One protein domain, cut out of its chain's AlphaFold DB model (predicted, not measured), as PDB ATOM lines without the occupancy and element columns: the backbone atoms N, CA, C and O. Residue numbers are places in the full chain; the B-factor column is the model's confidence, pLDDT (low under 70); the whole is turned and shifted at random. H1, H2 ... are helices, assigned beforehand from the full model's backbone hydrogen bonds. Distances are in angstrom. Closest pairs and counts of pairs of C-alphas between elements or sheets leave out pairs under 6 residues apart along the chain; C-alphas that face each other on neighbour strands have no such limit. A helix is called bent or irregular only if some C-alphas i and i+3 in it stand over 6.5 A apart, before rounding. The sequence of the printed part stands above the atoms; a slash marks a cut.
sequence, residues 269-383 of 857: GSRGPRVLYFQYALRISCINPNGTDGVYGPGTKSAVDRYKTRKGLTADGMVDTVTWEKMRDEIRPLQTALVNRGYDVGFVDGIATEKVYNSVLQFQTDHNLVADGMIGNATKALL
ATOM      1  N   GLY A 269     336.564 356.268 257.389       67.50
ATOM      2  CA  GLY A 269     336.263 355.816 258.746       67.50
ATOM      3  C   GLY A 269     334.778 355.824 259.127       67.50
ATOM      4  O   GLY A 269     334.440 355.092 260.047       67.50
ATOM      5  N   SER A 270     333.898 356.561 258.429       72.69
ATOM      6  CA  SER A 270     332.432 356.504 258.616       72.69
ATOM      7  C   SER A 270     331.896 355.092 258.373       72.69
ATOM      8  O   SER A 270     332.344 354.409 257.444       72.69
ATOM      9  N   ARG A 271     330.917 354.662 259.179       68.06
ATOM     10  CA  ARG A 271     330.284 353.338 259.075       68.06
ATOM     11  C   ARG A 271     328.786 353.452 259.357       68.06
ATOM     12  O   ARG A 271     328.389 354.267 260.184       68.06
ATOM     13  N   GLY A 272     327.973 352.654 258.669       61.66
ATOM     14  CA  GLY A 272     326.525 352.602 258.893       61.66
ATOM     15  C   GLY A 272     325.678 352.640 257.615       61.66
ATOM     16  O   GLY A 272     326.212 352.652 256.499       61.66
ATOM     17  N   PRO A 273     324.340 352.637 257.760       61.81
ATOM     18  CA  PRO A 273     323.406 352.547 256.640       61.81
ATOM     19  C   PRO A 273     323.581 353.625 255.564       61.81
ATOM     20  O   PRO A 273     323.509 353.295 254.382       61.81
ATOM     21  N   ARG A 274     323.879 354.889 255.902       71.38
ATOM     22  CA  ARG A 274     324.101 355.933 254.882       71.38
ATOM     23  C   ARG A 274     325.353 355.677 254.057       71.38
ATOM     24  O   ARG A 274     325.348 355.984 252.866       71.38
ATOM     25  N   VAL A 275     326.399 355.087 254.635       82.12
ATOM     26  CA  VAL A 275     327.580 354.669 253.866       82.12
ATOM     27  C   VAL A 275     327.205 353.572 252.874       82.12
ATOM     28  O   VAL A 275     327.550 353.677 251.696       82.12
ATOM     29  N   LEU A 276     326.442 352.571 253.322       83.69
ATOM     30  CA  LEU A 276     325.972 351.476 252.473       83.69
ATOM     31  C   LEU A 276     325.087 351.993 251.330       83.69
ATOM     32  O   LEU A 276     325.319 351.671 250.165       83.69
ATOM     33  N   TYR A 277     324.122 352.858 251.642       87.44
ATOM     34  CA  TYR A 277     323.225 353.444 250.645       87.44
ATOM     35  C   TYR A 277     323.980 354.310 249.638       87.44
ATOM     36  O   TYR A 277     323.685 354.282 248.442       87.44
ATOM     37  N   PHE A 278     325.013 355.035 250.076       91.38
ATOM     38  CA  PHE A 278     325.850 355.795 249.152       91.38
ATOM     39  C   PHE A 278     326.705 354.884 248.259       91.38
ATOM     40  O   PHE A 278     326.873 355.170 247.074       91.38
ATOM     41  N   GLN A 279     327.214 353.761 248.778       92.38
ATOM     42  CA  GLN A 279     327.918 352.753 247.975       92.38
ATOM     43  C   GLN A 279     326.992 352.107 246.930       92.38
ATOM     44  O   GLN A 279     327.400 351.954 245.774       92.38
ATOM     45  N   TYR A 280     325.739 351.792 247.284       92.75
ATOM     46  CA  TYR A 280     324.730 351.341 246.319       92.75
ATOM     47  C   TYR A 280     324.454 352.403 245.253       92.75
ATOM     48  O   TYR A 280     324.476 352.089 244.063       92.75
ATOM     49  N   ALA A 281     324.289 353.666 245.649       92.19
ATOM     50  CA  ALA A 281     324.063 354.766 244.716       92.19
ATOM     51  C   ALA A 281     325.244 354.965 243.745       92.19
ATOM     52  O   ALA A 281     325.044 355.140 242.538       92.19
ATOM     53  N   LEU A 282     326.484 354.864 244.240       90.94
ATOM     54  CA  LEU A 282     327.694 354.882 243.412       90.94
ATOM     55  C   LEU A 282     327.678 353.743 242.388       90.94
ATOM     56  O   LEU A 282     327.942 353.979 241.205       90.94
ATOM     57  N   ARG A 283     327.325 352.527 242.819       88.75
ATOM     58  CA  ARG A 283     327.280 351.351 241.945       88.75
ATOM     59  C   ARG A 283     326.201 351.468 240.871       88.75
ATOM     60  O   ARG A 283     326.514 351.283 239.695       88.75
ATOM     61  N   ILE A 284     324.992 351.879 241.253       90.25
ATOM     62  CA  ILE A 284     323.888 352.195 240.335       90.25
ATOM     63  C   ILE A 284     324.338 353.229 239.291       90.25
ATOM     64  O   ILE A 284     324.091 353.061 238.095       90.25
ATOM     65  N   SER A 285     325.108 354.230 239.725       83.81
ATOM     66  CA  SER A 285     325.703 355.280 238.884       83.81
ATOM     67  C   SER A 285     326.931 354.831 238.073       83.81
ATOM     68  O   SER A 285     327.674 355.665 237.538       83.81
ATOM     69  N   CYS A 286     327.174 353.520 237.964       81.94
ATOM     70  CA  CYS A 286     328.305 352.925 237.245       81.94
ATOM     71  C   CYS A 286     329.672 353.417 237.760       81.94
ATOM     72  O   CYS A 286     330.597 353.704 236.985       81.94
ATOM     73  N   ILE A 287     329.803 353.570 239.078       84.12
ATOM     74  CA  ILE A 287     331.060 353.851 239.774       84.12
ATOM     75  C   ILE A 287     331.265 352.736 240.789       84.12
ATOM     76  O   ILE A 287     330.486 352.595 241.716       84.12
ATOM     77  N   ASN A 288     332.327 351.947 240.644       81.88
ATOM     78  CA  ASN A 288     332.604 350.870 241.589       81.88
ATOM     79  C   ASN A 288     333.229 351.432 242.892       81.88
ATOM     80  O   ASN A 288     334.348 351.959 242.819       81.88
ATOM     81  N   PRO A 289     332.559 351.333 244.061       82.38
ATOM     82  CA  PRO A 289     333.128 351.668 245.376       82.38
ATOM     83  C   PRO A 289     334.134 350.639 245.911       82.38
ATOM     84  O   PRO A 289     334.731 350.865 246.956       82.38
ATOM     85  N   ASN A 290     334.375 349.545 245.179       74.62
ATOM     86  CA  ASN A 290     335.218 348.423 245.595       74.62
ATOM     87  C   ASN A 290     334.663 347.674 246.825       74.62
ATOM     88  O   ASN A 290     335.429 347.193 247.653       74.62
ATOM     89  N   GLY A 291     333.330 347.603 246.926       67.69
ATOM     90  CA  GLY A 291     332.583 347.001 248.036       67.69
ATOM     91  C   GLY A 291     331.315 347.798 248.374       67.69
ATOM     92  O   GLY A 291     331.290 349.015 248.218       67.69
ATOM     93  N   THR A 292     330.250 347.114 248.789       73.50
ATOM     94  CA  THR A 292     328.993 347.706 249.291       73.50
ATOM     95  C   THR A 292     328.724 347.113 250.672       73.50
ATOM     96  O   THR A 292     327.877 346.241 250.828       73.50
ATOM     97  N   ASP A 293     329.558 347.488 251.635       73.06
ATOM     98  CA  ASP A 293     329.713 346.855 252.950       73.06
ATOM     99  C   ASP A 293     329.371 347.795 254.118       73.06
ATOM    100  O   ASP A 293     329.542 347.433 255.280       73.06
ATOM    101  N   GLY A 294     328.906 349.015 253.827       70.62
ATOM    102  CA  GLY A 294     328.572 350.006 254.843       70.62
ATOM    103  C   GLY A 294     329.783 350.645 255.515       70.62
ATOM    104  O   GLY A 294     329.609 351.333 256.522       70.62
ATOM    105  N   VAL A 295     330.993 350.463 254.968       79.62
ATOM    106  CA  VAL A 295     332.236 351.028 255.510       79.62
ATOM    107  C   VAL A 295     332.908 351.972 254.516       79.62
ATOM    108  O   VAL A 295     333.193 351.658 253.357       79.62
ATOM    109  N   TYR A 296     333.205 353.184 254.981       78.50
ATOM    110  CA  TYR A 296     333.797 354.219 254.149       78.50
ATOM    111  C   TYR A 296     335.321 354.050 254.121       78.50
ATOM    112  O   TYR A 296     336.068 354.756 254.802       78.50
ATOM    113  N   GLY A 297     335.783 353.070 253.342       79.00
ATOM    114  CA  GLY A 297     337.201 352.778 253.124       79.00
ATOM    115  C   GLY A 297     337.826 353.522 251.929       79.00
ATOM    116  O   GLY A 297     337.171 354.338 251.269       79.00
ATOM    117  N   PRO A 298     339.094 353.219 251.584       76.06
ATOM    118  CA  PRO A 298     339.812 353.847 250.466       76.06
ATOM    119  C   PRO A 298     339.133 353.673 249.096       76.06
ATOM    120  O   PRO A 298     339.190 354.572 248.251       76.06
ATOM    121  N   GLY A 299     338.465 352.532 248.880       76.69
ATOM    122  CA  GLY A 299     337.671 352.260 247.678       76.69
ATOM    123  C   GLY A 299     336.474 353.203 247.552       76.69
ATOM    124  O   GLY A 299     336.330 353.879 246.528       76.69
ATOM    125  N   THR A 300     335.689 353.326 248.629       86.62
ATOM    126  CA  THR A 300     334.557 354.254 248.735       86.62
ATOM    127  C   THR A 300     335.025 355.689 248.534       86.62
ATOM    128  O   THR A 300     334.507 356.364 247.649       86.62
ATOM    129  N   LYS A 301     336.081 356.130 249.235       90.12
ATOM    130  CA  LYS A 301     336.665 357.471 249.053       90.12
ATOM    131  C   LYS A 301     337.012 357.748 247.587       90.12
ATOM    132  O   LYS A 301     336.611 358.771 247.040       90.12
ATOM    133  N   SER A 302     337.711 356.820 246.933       77.12
ATOM    134  CA  SER A 302     338.099 356.960 245.522       77.12
ATOM    135  C   SER A 302     336.885 357.030 244.590       77.12
ATOM    136  O   SER A 302     336.894 357.750 243.591       77.12
ATOM    137  N   ALA A 303     335.825 356.280 244.892       84.38
ATOM    138  CA  ALA A 303     334.572 356.339 244.152       84.38
ATOM    139  C   ALA A 303     333.816 357.655 244.373       84.38
ATOM    140  O   ALA A 303     333.315 358.217 243.397       84.38
ATOM    141  N   VAL A 304     333.809 358.186 245.596       93.19
ATOM    142  CA  VAL A 304     333.264 359.515 245.900       93.19
ATOM    143  C   VAL A 304     334.035 360.601 245.159       93.19
ATOM    144  O   VAL A 304     333.412 361.429 244.502       93.19
ATOM    145  N   ASP A 305     335.368 360.559 245.144       87.25
ATOM    146  CA  ASP A 305     336.185 361.521 244.390       87.25
ATOM    147  C   ASP A 305     335.881 361.478 242.884       87.25
ATOM    148  O   ASP A 305     335.727 362.522 242.238       87.25
ATOM    149  N   ARG A 306     335.702 360.276 242.315       82.69
ATOM    150  CA  ARG A 306     335.265 360.102 240.917       82.69
ATOM    151  C   ARG A 306     333.877 360.684 240.675       82.69
ATOM    152  O   ARG A 306     333.668 361.346 239.658       82.69
ATOM    153  N   TYR A 307     332.939 360.435 241.582       91.81
ATOM    154  CA  TYR A 307     331.588 360.975 241.502       91.81
ATOM    155  C   TYR A 307     331.596 362.509 241.565       91.81
ATOM    156  O   TYR A 307     331.106 363.159 240.642       91.81
ATOM    157  N   LYS A 308     332.246 363.096 242.577       93.06
ATOM    158  CA  LYS A 308     332.371 364.551 242.750       93.06
ATOM    159  C   LYS A 308     333.015 365.206 241.530       93.06
ATOM    160  O   LYS A 308     332.454 366.162 240.996       93.06
ATOM    161  N   THR A 309     334.084 364.613 240.994       86.88
ATOM    162  CA  THR A 309     334.728 365.078 239.752       86.88
ATOM    163  C   THR A 309     333.757 365.079 238.566       86.88
ATOM    164  O   THR A 309     333.646 366.087 237.869       86.88
ATOM    165  N   ARG A 310     332.987 363.995 238.355       82.31
ATOM    166  CA  ARG A 310     331.966 363.919 237.283       82.31
ATOM    167  C   ARG A 310     330.873 364.982 237.424       82.31
ATOM    168  O   ARG A 310     330.233 365.326 236.434       82.31
ATOM    169  N   LYS A 311     330.641 365.480 238.639       84.62
ATOM    170  CA  LYS A 311     329.581 366.441 238.966       84.62
ATOM    171  C   LYS A 311     330.080 367.864 239.184       84.62
ATOM    172  O   LYS A 311     329.272 368.706 239.579       84.62
ATOM    173  N   GLY A 312     331.358 368.138 238.913       84.19
ATOM    174  CA  GLY A 312     331.957 369.461 239.099       84.19
ATOM    175  C   GLY A 312     332.030 369.902 240.564       84.19
ATOM    176  O   GLY A 312     331.994 371.097 240.836       84.19
ATOM    177  N   LEU A 313     332.074 368.950 241.500       87.75
ATOM    178  CA  LEU A 313     332.264 369.185 242.932       87.75
ATOM    179  C   LEU A 313     333.739 368.981 243.311       87.75
ATOM    180  O   LEU A 313     334.466 368.243 242.644       87.75
ATOM    181  N   THR A 314     334.171 369.590 244.416       90.19
ATOM    182  CA  THR A 314     335.530 369.425 244.958       90.19
ATOM    183  C   THR A 314     335.780 367.978 245.389       90.19
ATOM    184  O   THR A 314     335.073 367.458 246.244       90.19
ATOM    185  N   ALA A 315     336.794 367.318 244.828       90.31
ATOM    186  CA  ALA A 315     337.179 365.948 245.184       90.31
ATOM    187  C   ALA A 315     338.012 365.909 246.486       90.31
ATOM    188  O   ALA A 315     339.229 365.732 246.467       90.31
ATOM    189  N   ASP A 316     337.350 366.144 247.618       80.19
ATOM    190  CA  ASP A 316     337.915 366.130 248.979       80.19
ATOM    191  C   ASP A 316     337.753 364.771 249.698       80.19
ATOM    192  O   ASP A 316     338.152 364.608 250.852       80.19
ATOM    193  N   GLY A 317     337.185 363.772 249.021       79.06
ATOM    194  CA  GLY A 317     336.913 362.448 249.563       79.06
ATOM    195  C   GLY A 317     335.781 362.385 250.586       79.06
ATOM    196  O   GLY A 317     335.635 361.331 251.208       79.06
ATOM    197  N   MET A 318     335.002 363.456 250.767       82.12
ATOM    198  CA  MET A 318     333.883 363.527 251.710       82.12
ATOM    199  C   MET A 318     332.531 363.615 250.995       82.12
ATOM    200  O   MET A 318     332.383 364.279 249.964       82.12
ATOM    201  N   VAL A 319     331.521 362.993 251.595       84.06
ATOM    202  CA  VAL A 319     330.112 363.159 251.232       84.06
ATOM    203  C   VAL A 319     329.484 364.105 252.241       84.06
ATOM    204  O   VAL A 319     329.008 363.687 253.290       84.06
ATOM    205  N   ASP A 320     329.524 365.394 251.938       70.44
ATOM    206  CA  ASP A 320     328.757 366.420 252.641       70.44
ATOM    207  C   ASP A 320     327.292 366.440 252.170       70.44
ATOM    208  O   ASP A 320     326.896 365.704 251.262       70.44
ATOM    209  N   THR A 321     326.472 367.302 252.771       64.62
ATOM    210  CA  THR A 321     325.057 367.458 252.405       64.62
ATOM    211  C   THR A 321     324.869 367.795 250.926       64.62
ATOM    212  O   THR A 321     323.947 367.290 250.295       64.62
ATOM    213  N   VAL A 322     325.771 368.582 250.332       76.19
ATOM    214  CA  VAL A 322     325.702 368.945 248.906       76.19
ATOM    215  C   VAL A 322     325.928 367.723 248.015       76.19
ATOM    216  O   VAL A 322     325.202 367.501 247.046       76.19
ATOM    217  N   THR A 323     326.928 366.907 248.341       86.19
ATOM    218  CA  THR A 323     327.259 365.678 247.610       86.19
ATOM    219  C   THR A 323     326.158 364.631 247.764       86.19
ATOM    220  O   THR A 323     325.816 363.959 246.787       86.19
ATOM    221  N   TRP A 324     325.593 364.521 248.971       77.94
ATOM    222  CA  TRP A 324     324.481 363.632 249.298       77.94
ATOM    223  C   TRP A 324     323.221 363.966 248.496       77.94
ATOM    224  O   TRP A 324     322.709 363.106 247.781       77.94
ATOM    225  N   GLU A 325     322.766 365.221 248.538       74.75
ATOM    226  CA  GLU A 325     321.564 365.650 247.812       74.75
ATOM    227  C   GLU A 325     321.721 365.500 246.299       74.75
ATOM    228  O   GLU A 325     320.825 364.998 245.624       74.75
ATOM    229  N   LYS A 326     322.909 365.794 245.760       82.94
ATOM    230  CA  LYS A 326     323.163 365.609 244.328       82.94
ATOM    231  C   LYS A 326     323.061 364.145 243.894       82.94
ATOM    232  O   LYS A 326     322.594 363.864 242.796       82.94
ATOM    233  N   MET A 327     323.496 363.215 244.749       89.56
ATOM    234  CA  MET A 327     323.340 361.779 244.490       89.56
ATOM    235  C   MET A 327     321.870 361.367 244.577       89.56
ATOM    236  O   MET A 327     321.396 360.624 243.718       89.56
ATOM    237  N   ARG A 328     321.126 361.885 245.563       83.12
ATOM    238  CA  ARG A 328     319.684 361.628 245.678       83.12
ATOM    239  C   ARG A 328     318.923 362.054 244.427       83.12
ATOM    240  O   ARG A 328     318.097 361.287 243.935       83.12
ATOM    241  N   ASP A 329     319.243 363.221 243.880       73.62
ATOM    242  CA  ASP A 329     318.632 363.722 242.645       73.62
ATOM    243  C   ASP A 329     318.921 362.834 241.421       73.62
ATOM    244  O   ASP A 329     318.121 362.795 240.489       73.62
ATOM    245  N   GLU A 330     320.022 362.075 241.418       80.12
ATOM    246  CA  GLU A 330     320.339 361.119 240.347       80.12
ATOM    247  C   GLU A 330     319.656 359.766 240.507       80.12
ATOM    248  O   GLU A 330     319.304 359.131 239.510       80.12
ATOM    249  N   ILE A 331     319.466 359.313 241.745       84.75
ATOM    250  CA  ILE A 331     318.836 358.024 242.039       84.75
ATOM    251  C   ILE A 331     317.310 358.115 241.955       84.75
ATOM    252  O   ILE A 331     316.676 357.158 241.506       84.75
ATOM    253  N   ARG A 332     316.712 359.255 242.322       77.00
ATOM    254  CA  ARG A 332     315.251 359.437 242.361       77.00
ATOM    255  C   ARG A 332     314.567 359.089 241.024       77.00
ATOM    256  O   ARG A 332     313.655 358.266 241.050       77.00
ATOM    257  N   PRO A 333     315.038 359.548 239.844       67.31
ATOM    258  CA  PRO A 333     314.437 359.155 238.565       67.31
ATOM    259  C   PRO A 333     314.555 357.652 238.259       67.31
ATOM    260  O   PRO A 333     313.711 357.091 237.562       67.31
ATOM    261  N   LEU A 334     315.593 356.981 238.774       79.44
ATOM    262  CA  LEU A 334     315.799 355.540 238.590       79.44
ATOM    263  C   LEU A 334     314.846 354.729 239.477       79.44
ATOM    264  O   LEU A 334     314.255 353.765 238.994       79.44
ATOM    265  N   GLN A 335     314.640 355.155 240.727       82.31
ATOM    266  CA  GLN A 335     313.598 354.609 241.602       82.31
ATOM    267  C   GLN A 335     312.216 354.767 240.962       82.31
ATOM    268  O   GLN A 335     311.499 353.778 240.822       82.31
ATOM    269  N   THR A 336     311.878 355.972 240.486       68.06
ATOM    270  CA  THR A 336     310.613 356.229 239.784       68.06
ATOM    271  C   THR A 336     310.446 355.298 238.586       68.06
ATOM    272  O   THR A 336     309.379 354.721 238.399       68.06
ATOM    273  N   ALA A 337     311.498 355.094 237.785       68.94
ATOM    274  CA  ALA A 337     311.459 354.223 236.610       68.94
ATOM    275  C   ALA A 337     311.276 352.728 236.935       68.94
ATOM    276  O   ALA A 337     310.624 352.023 236.156       68.94
ATOM    277  N   LEU A 338     311.838 352.263 238.055       79.06
ATOM    278  CA  LEU A 338     311.674 350.904 238.580       79.06
ATOM    279  C   LEU A 338     310.257 350.688 239.130       79.06
ATOM    280  O   LEU A 338     309.597 349.730 238.734       79.06
ATOM    281  N   VAL A 339     309.740 351.617 239.942       70.94
ATOM    282  CA  VAL A 339     308.351 351.574 240.453       70.94
ATOM    283  C   VAL A 339     307.353 351.535 239.304       70.94
ATOM    284  O   VAL A 339     306.459 350.696 239.261       70.94
ATOM    285  N   ASN A 340     307.572 352.388 238.304       58.28
ATOM    286  CA  ASN A 340     306.796 352.450 237.072       58.28
ATOM    287  C   ASN A 340     306.750 351.122 236.287       58.28
ATOM    288  O   ASN A 340     305.881 350.939 235.435       58.28
ATOM    289  N   ARG A 341     307.681 350.201 236.551       70.06
ATOM    290  CA  ARG A 341     307.749 348.866 235.942       70.06
ATOM    291  C   ARG A 341     307.388 347.735 236.908       70.06
ATOM    292  O   ARG A 341     307.517 346.577 236.533       70.06
ATOM    293  N   GLY A 342     306.909 348.060 238.109       73.62
ATOM    294  CA  GLY A 342     306.409 347.088 239.083       73.62
ATOM    295  C   GLY A 342     307.449 346.546 240.067       73.62
ATOM    296  O   GLY A 342     307.179 345.542 240.717       73.62
ATOM    297  N   TYR A 343     308.613 347.186 240.199       83.56
ATOM    298  CA  TYR A 343     309.649 346.778 241.154       83.56
ATOM    299  C   TYR A 343     309.493 347.510 242.501       83.56
ATOM    300  O   TYR A 343     309.283 348.725 242.520       83.56
ATOM    301  N   ASP A 344     309.616 346.789 243.625       85.12
ATOM    302  CA  ASP A 344     309.556 347.366 244.981       85.12
ATOM    303  C   ASP A 344     310.887 348.021 245.367       85.12
ATOM    304  O   ASP A 344     311.840 347.367 245.797       85.12
ATOM    305  N   VAL A 345     310.929 349.347 245.266       75.19
ATOM    306  CA  VAL A 345     312.082 350.149 245.692       75.19
ATOM    307  C   VAL A 345     311.909 350.752 247.095       75.19
ATOM    308  O   VAL A 345     312.801 351.462 247.558       75.19
ATOM    309  N   GLY A 346     310.789 350.487 247.782       81.88
ATOM    310  CA  GLY A 346     310.370 351.231 248.970       81.88
ATOM    311  C   GLY A 346     309.891 352.646 248.624       81.88
ATOM    312  O   GLY A 346     309.053 352.827 247.743       81.88
ATOM    313  N   PHE A 347     310.411 353.658 249.325       59.47
ATOM    314  CA  PHE A 347     310.093 355.064 249.065       59.47
ATOM    315  C   PHE A 347     310.920 355.632 247.901       59.47
ATOM    316  O   PHE A 347     312.089 355.293 247.727       59.47
ATOM    317  N   VAL A 348     310.329 356.548 247.125       65.38
ATOM    318  CA  VAL A 348     311.020 357.294 246.056       65.38
ATOM    319  C   VAL A 348     311.642 358.564 246.644       65.38
ATOM    320  O   VAL A 348     311.179 359.683 246.442       65.38
ATOM    321  N   ASP A 349     312.686 358.382 247.442       58.53
ATOM    322  CA  ASP A 349     313.358 359.441 248.201       58.53
ATOM    323  C   ASP A 349     314.771 359.766 247.676       58.53
ATOM    324  O   ASP A 349     315.440 360.653 248.205       58.53
ATOM    325  N   GLY A 350     315.237 359.099 246.623       64.75
ATOM    326  CA  GLY A 350     316.597 359.197 246.092       64.75
ATOM    327  C   GLY A 350     317.649 358.441 246.913       64.75
ATOM    328  O   GLY A 350     318.836 358.517 246.598       64.75
ATOM    329  N   ILE A 351     317.266 357.722 247.967       74.69
ATOM    330  CA  ILE A 351     318.190 356.933 248.782       74.69
ATOM    331  C   ILE A 351     318.249 355.521 248.205       74.69
ATOM    332  O   ILE A 351     317.272 354.779 248.230       74.69
ATOM    333  N   ALA A 352     319.416 355.124 247.694       83.88
ATOM    334  CA  ALA A 352     319.630 353.778 247.173       83.88
ATOM    335  C   ALA A 352     319.725 352.758 248.317       83.88
ATOM    336  O   ALA A 352     320.812 352.316 248.673       83.88
ATOM    337  N   THR A 353     318.593 352.407 248.924       83.69
ATOM    338  CA  THR A 353     318.517 351.334 249.921       83.69
ATOM    339  C   THR A 353     318.763 349.967 249.278       83.69
ATOM    340  O   THR A 353     318.821 349.829 248.053       83.69
ATOM    341  N   GLU A 354     318.864 348.925 250.100       84.19
ATOM    342  CA  GLU A 354     318.977 347.549 249.611       84.19
ATOM    343  C   GLU A 354     317.810 347.160 248.686       84.19
ATOM    344  O   GLU A 354     318.030 346.519 247.661       84.19
ATOM    345  N   LYS A 355     316.585 347.629 248.970       83.44
ATOM    346  CA  LYS A 355     315.420 347.413 248.095       83.44
ATOM    347  C   LYS A 355     315.617 348.002 246.700       83.44
ATOM    348  O   LYS A 355     315.305 347.350 245.705       83.44
ATOM    349  N   VAL A 356     316.171 349.214 246.616       86.81
ATOM    350  CA  VAL A 356     316.474 349.870 245.334       86.81
ATOM    351  C   VAL A 356     317.523 349.068 244.571       86.81
ATOM    352  O   VAL A 356     317.335 348.771 243.394       86.81
ATOM    353  N   TYR A 357     318.613 348.693 245.242       92.69
ATOM    354  CA  TYR A 357     319.710 347.955 244.621       92.69
ATOM    355  C   TYR A 357     319.266 346.569 244.124       92.69
ATOM    356  O   TYR A 357     319.536 346.204 242.977       92.69
ATOM    357  N   ASN A 358     318.500 345.836 244.935       90.69
ATOM    358  CA  ASN A 358     317.937 344.539 244.557       90.69
ATOM    359  C   ASN A 358     316.889 344.667 243.445       90.69
ATOM    360  O   ASN A 358     316.853 343.825 242.554       90.69
ATOM    361  N   SER A 359     316.104 345.747 243.421       92.31
ATOM    362  CA  SER A 359     315.199 346.041 242.303       92.31
ATOM    363  C   SER A 359     315.940 346.276 240.988       92.31
ATOM    364  O   SER A 359     315.475 345.827 239.943       92.31
ATOM    365  N   VAL A 360     317.115 346.920 241.013       93.25
ATOM    366  CA  VAL A 360     317.970 347.040 239.818       93.25
ATOM    367  C   VAL A 360     318.450 345.665 239.353       93.25
ATOM    368  O   VAL A 360     318.354 345.364 238.163       93.25
ATOM    369  N   LEU A 361     318.925 344.818 240.272       91.56
ATOM    370  CA  LEU A 361     319.373 343.455 239.958       91.56
ATOM    371  C   LEU A 361     318.240 342.592 239.392       91.56
ATOM    372  O   LEU A 361     318.438 341.880 238.404       91.56
ATOM    373  N   GLN A 362     317.049 342.684 239.982       92.19
ATOM    374  CA  GLN A 362     315.863 341.977 239.515       92.19
ATOM    375  C   GLN A 362     315.448 342.477 238.129       92.19
ATOM    376  O   GLN A 362     315.272 341.669 237.225       92.19
ATOM    377  N   PHE A 363     315.400 343.795 237.918       91.88
ATOM    378  CA  PHE A 363     315.107 344.379 236.609       91.88
ATOM    379  C   PHE A 363     316.076 343.888 235.533       91.88
ATOM    380  O   PHE A 363     315.654 343.503 234.440       91.88
ATOM    381  N   GLN A 364     317.376 343.872 235.840       92.38
ATOM    382  CA  GLN A 364     318.393 343.343 234.937       92.38
ATOM    383  C   GLN A 364     318.155 341.859 234.634       92.38
ATOM    384  O   GLN A 364     318.194 341.471 233.468       92.38
ATOM    385  N   THR A 365     317.850 341.060 235.656       90.94
ATOM    386  CA  THR A 365     317.562 339.624 235.516       90.94
ATOM    387  C   THR A 365     316.345 339.377 234.623       90.94
ATOM    388  O   THR A 365     316.439 338.624 233.655       90.94
ATOM    389  N   ASP A 366     315.235 340.068 234.880       90.50
ATOM    390  CA  ASP A 366     313.975 339.905 234.144       90.50
ATOM    391  C   ASP A 366     314.104 340.276 232.661       90.50
ATOM    392  O   ASP A 366     313.413 339.723 231.805       90.50
ATOM    393  N   HIS A 367     315.019 341.194 232.342       81.38
ATOM    394  CA  HIS A 367     315.261 341.666 230.980       81.38
ATOM    395  C   HIS A 367     316.479 341.003 230.313       81.38
ATOM    396  O   HIS A 367     316.957 341.495 229.288       81.38
ATOM    397  N   ASN A 368     316.976 339.883 230.859       86.25
ATOM    398  CA  ASN A 368     318.137 339.135 230.353       86.25
ATOM    399  C   ASN A 368     319.411 339.990 230.198       86.25
ATOM    400  O   ASN A 368     320.214 339.794 229.280       86.25
ATOM    401  N   LEU A 369     319.592 340.958 231.092       82.81
ATOM    402  CA  LEU A 369     320.818 341.730 231.237       82.81
ATOM    403  C   LEU A 369     321.731 341.079 232.281       82.81
ATOM    404  O   LEU A 369     321.313 340.250 233.088       82.81
ATOM    405  N   VAL A 370     322.996 341.495 232.300       83.56
ATOM    406  CA  VAL A 370     323.903 341.136 233.396       83.56
ATOM    407  C   VAL A 370     323.404 341.815 234.675       83.56
ATOM    408  O   VAL A 370     323.343 343.040 234.729       83.56
ATOM    409  N   ALA A 371     323.054 341.026 235.692       88.12
ATOM    410  CA  ALA A 371     322.625 341.511 237.006       88.12
ATOM    411  C   ALA A 371     323.834 341.950 237.854       88.12
ATOM    412  O   ALA A 371     324.245 341.278 238.798       88.12
ATOM    413  N   ASP A 372     324.459 343.060 237.468       79.31
ATOM    414  CA  ASP A 372     325.654 343.622 238.115       79.31
ATOM    415  C   ASP A 372     325.363 344.806 239.056       79.31
ATOM    416  O   ASP A 372     326.286 345.309 239.720       79.31
ATOM    417  N   GLY A 373     324.097 345.236 239.115       82.06
ATOM    418  CA  GLY A 373     323.610 346.359 239.914       82.06
ATOM    419  C   GLY A 373     323.973 347.723 239.323       82.06
ATOM    420  O   GLY A 373     323.789 348.746 239.983       82.06
ATOM    421  N   MET A 374     324.522 347.758 238.103       85.31
ATOM    422  CA  MET A 374     324.936 348.976 237.413       85.31
ATOM    423  C   MET A 374     323.923 349.353 236.331       85.31
ATOM    424  O   MET A 374     323.652 348.597 235.394       85.31
ATOM    425  N   ILE A 375     323.403 350.582 236.376       80.81
ATOM    426  CA  ILE A 375     322.516 351.088 235.321       80.81
ATOM    427  C   ILE A 375     323.367 351.628 234.157       80.81
ATOM    428  O   ILE A 375     323.468 352.829 233.906       80.81
ATOM    429  N   GLY A 376     324.026 350.702 233.451       69.69
ATOM    430  CA  GLY A 376     324.784 350.970 232.226       69.69
ATOM    431  C   GLY A 376     323.878 351.245 231.021       69.69
ATOM    432  O   GLY A 376     322.658 351.206 231.129       69.69
ATOM    433  N   ASN A 377     324.453 351.492 229.839       64.19
ATOM    434  CA  ASN A 377     323.687 351.918 228.653       64.19
ATOM    435  C   ASN A 377     322.537 350.970 228.262       64.19
ATOM    436  O   ASN A 377     321.478 351.450 227.870       64.19
ATOM    437  N   ALA A 378     322.724 349.650 228.377       65.25
ATOM    438  CA  ALA A 378     321.693 348.657 228.058       65.25
ATOM    439  C   ALA A 378     320.556 348.657 229.094       65.25
ATOM    440  O   ALA A 378     319.389 348.788 228.726       65.25
ATOM    441  N   THR A 379     320.902 348.613 230.387       77.06
ATOM    442  CA  THR A 379     319.940 348.750 231.492       77.06
ATOM    443  C   THR A 379     319.183 350.063 231.380       77.06
ATOM    444  O   THR A 379     317.964 350.076 231.442       77.06
ATOM    445  N   LYS A 380     319.888 351.166 231.121       67.06
ATOM    446  CA  LYS A 380     319.315 352.501 230.952       67.06
ATOM    447  C   LYS A 380     318.381 352.579 229.745       67.06
ATOM    448  O   LYS A 380     317.334 353.204 229.840       67.06
ATOM    449  N   ALA A 381     318.716 351.936 228.627       61.94
ATOM    450  CA  ALA A 381     317.859 351.919 227.445       61.94
ATOM    451  C   ALA A 381     316.525 351.202 227.699       61.94
ATOM    452  O   ALA A 381     315.491 351.674 227.238       61.94
ATOM    453  N   LEU A 382     316.533 350.110 228.465       66.38
ATOM    454  CA  LEU A 382     315.320 349.355 228.797       66.38
ATOM    455  C   LEU A 382     314.546 349.984 229.963       66.38
ATOM    456  O   LEU A 382     313.318 350.073 229.923       66.38
ATOM    457  N   LEU A 383     315.262 350.480 230.972       67.06
ATOM    458  CA  LEU A 383     314.692 351.116 232.157       67.06
ATOM    459  C   LEU A 383     314.163 352.522 231.855       67.06
ATOM    460  O   LEU A 383     313.212 352.971 232.481       67.06
TER     461      LEU A 383
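This is residues 269 to 383 of the 857 residues of an uncharacterized protein of Hungatella hathewayi WAL-18680 (UniProt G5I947). Five helices make a crossed helical body: H1 lies in the middle, and the longest helix, H3, runs along one side of it, following the long axis. H2 packs on H1 toward one end of that axis, while H4 packs on both H1 and H3 toward the other end, where the short H5 also lies. The printed part has 115 residues with five named helices, in the order H1 to H5, and no named strand; its class is all helix. It is compact, with a radius of gyration of the C-alphas of 13.4 A, and spans 38 by 26 by 24 A.

H1, residues 273 to 284, touches H2, residues 298 to 310, with residues 279 to 282 alone. They run the same way at a steep tilt of 57 degrees, and their closest C-alphas, Gln 279 and Thr 300, are 6.8 A apart. H3, residues 321 to 339, touches H1 with residues 324 to 331 alone, at a steep tilt of 62 degrees; the closest C-alphas, Ala 281 and Ile 331, are 6.7 A apart. H2 and H3 are close but not clearly touching, about perpendicular at 85 degrees, with Lys 308 and Thr 323 closest, their C-alphas 7.1 A apart. H4, residues 354 to 366, touches H1 at a shallow tilt of 26 degrees, the same way; the closest C-alphas, Tyr 280 and Tyr 357, are 6.3 A apart. H3 touches H4 with residues 335 to 338 alone, at a steep tilt of 41 degrees, closest at the C-alphas of Gln 335 and Val 356, 6.7 A apart. H5, residues 377 to 383, only just touches H3, with 3 pairs of C-alphas within 8 A, the closest being Ala 337 and Leu 383 at 6.3 A. H5 is apart from H1 and H2, and H2 is apart from H4. H1, H2, H4 and H5 have every O i to N i+4 pair within hydrogen-bond range; H3 has 13 of 15.

H1 begins at C-alpha 273, (323.406, 352.547, 256.640), and is 16.3 A long. H2 measures 18.4 A and H4 18.0 A from first to last C-alpha. H3 runs 26.0 A from C-alpha 321, (325.057, 367.458, 252.405), with a kink of 30 degrees near residue 333. H3 is neither bent nor irregular, but only just: C-alphas 330 and 333 are 6.5 A apart. H5 ends at C-alpha 383, (314.692, 351.116, 232.157).

The two C-alphas farthest apart, Asp 316 and Asp 366, are 38.5 A apart. The printed part has no cut. The links from H1 to H2 and from H3 to H4 are long, with 13 and 14 residues. The mean pLDDT of the printed part is 79.9; 21 residues are under 70, among them 347 to 350 and 380 to 383.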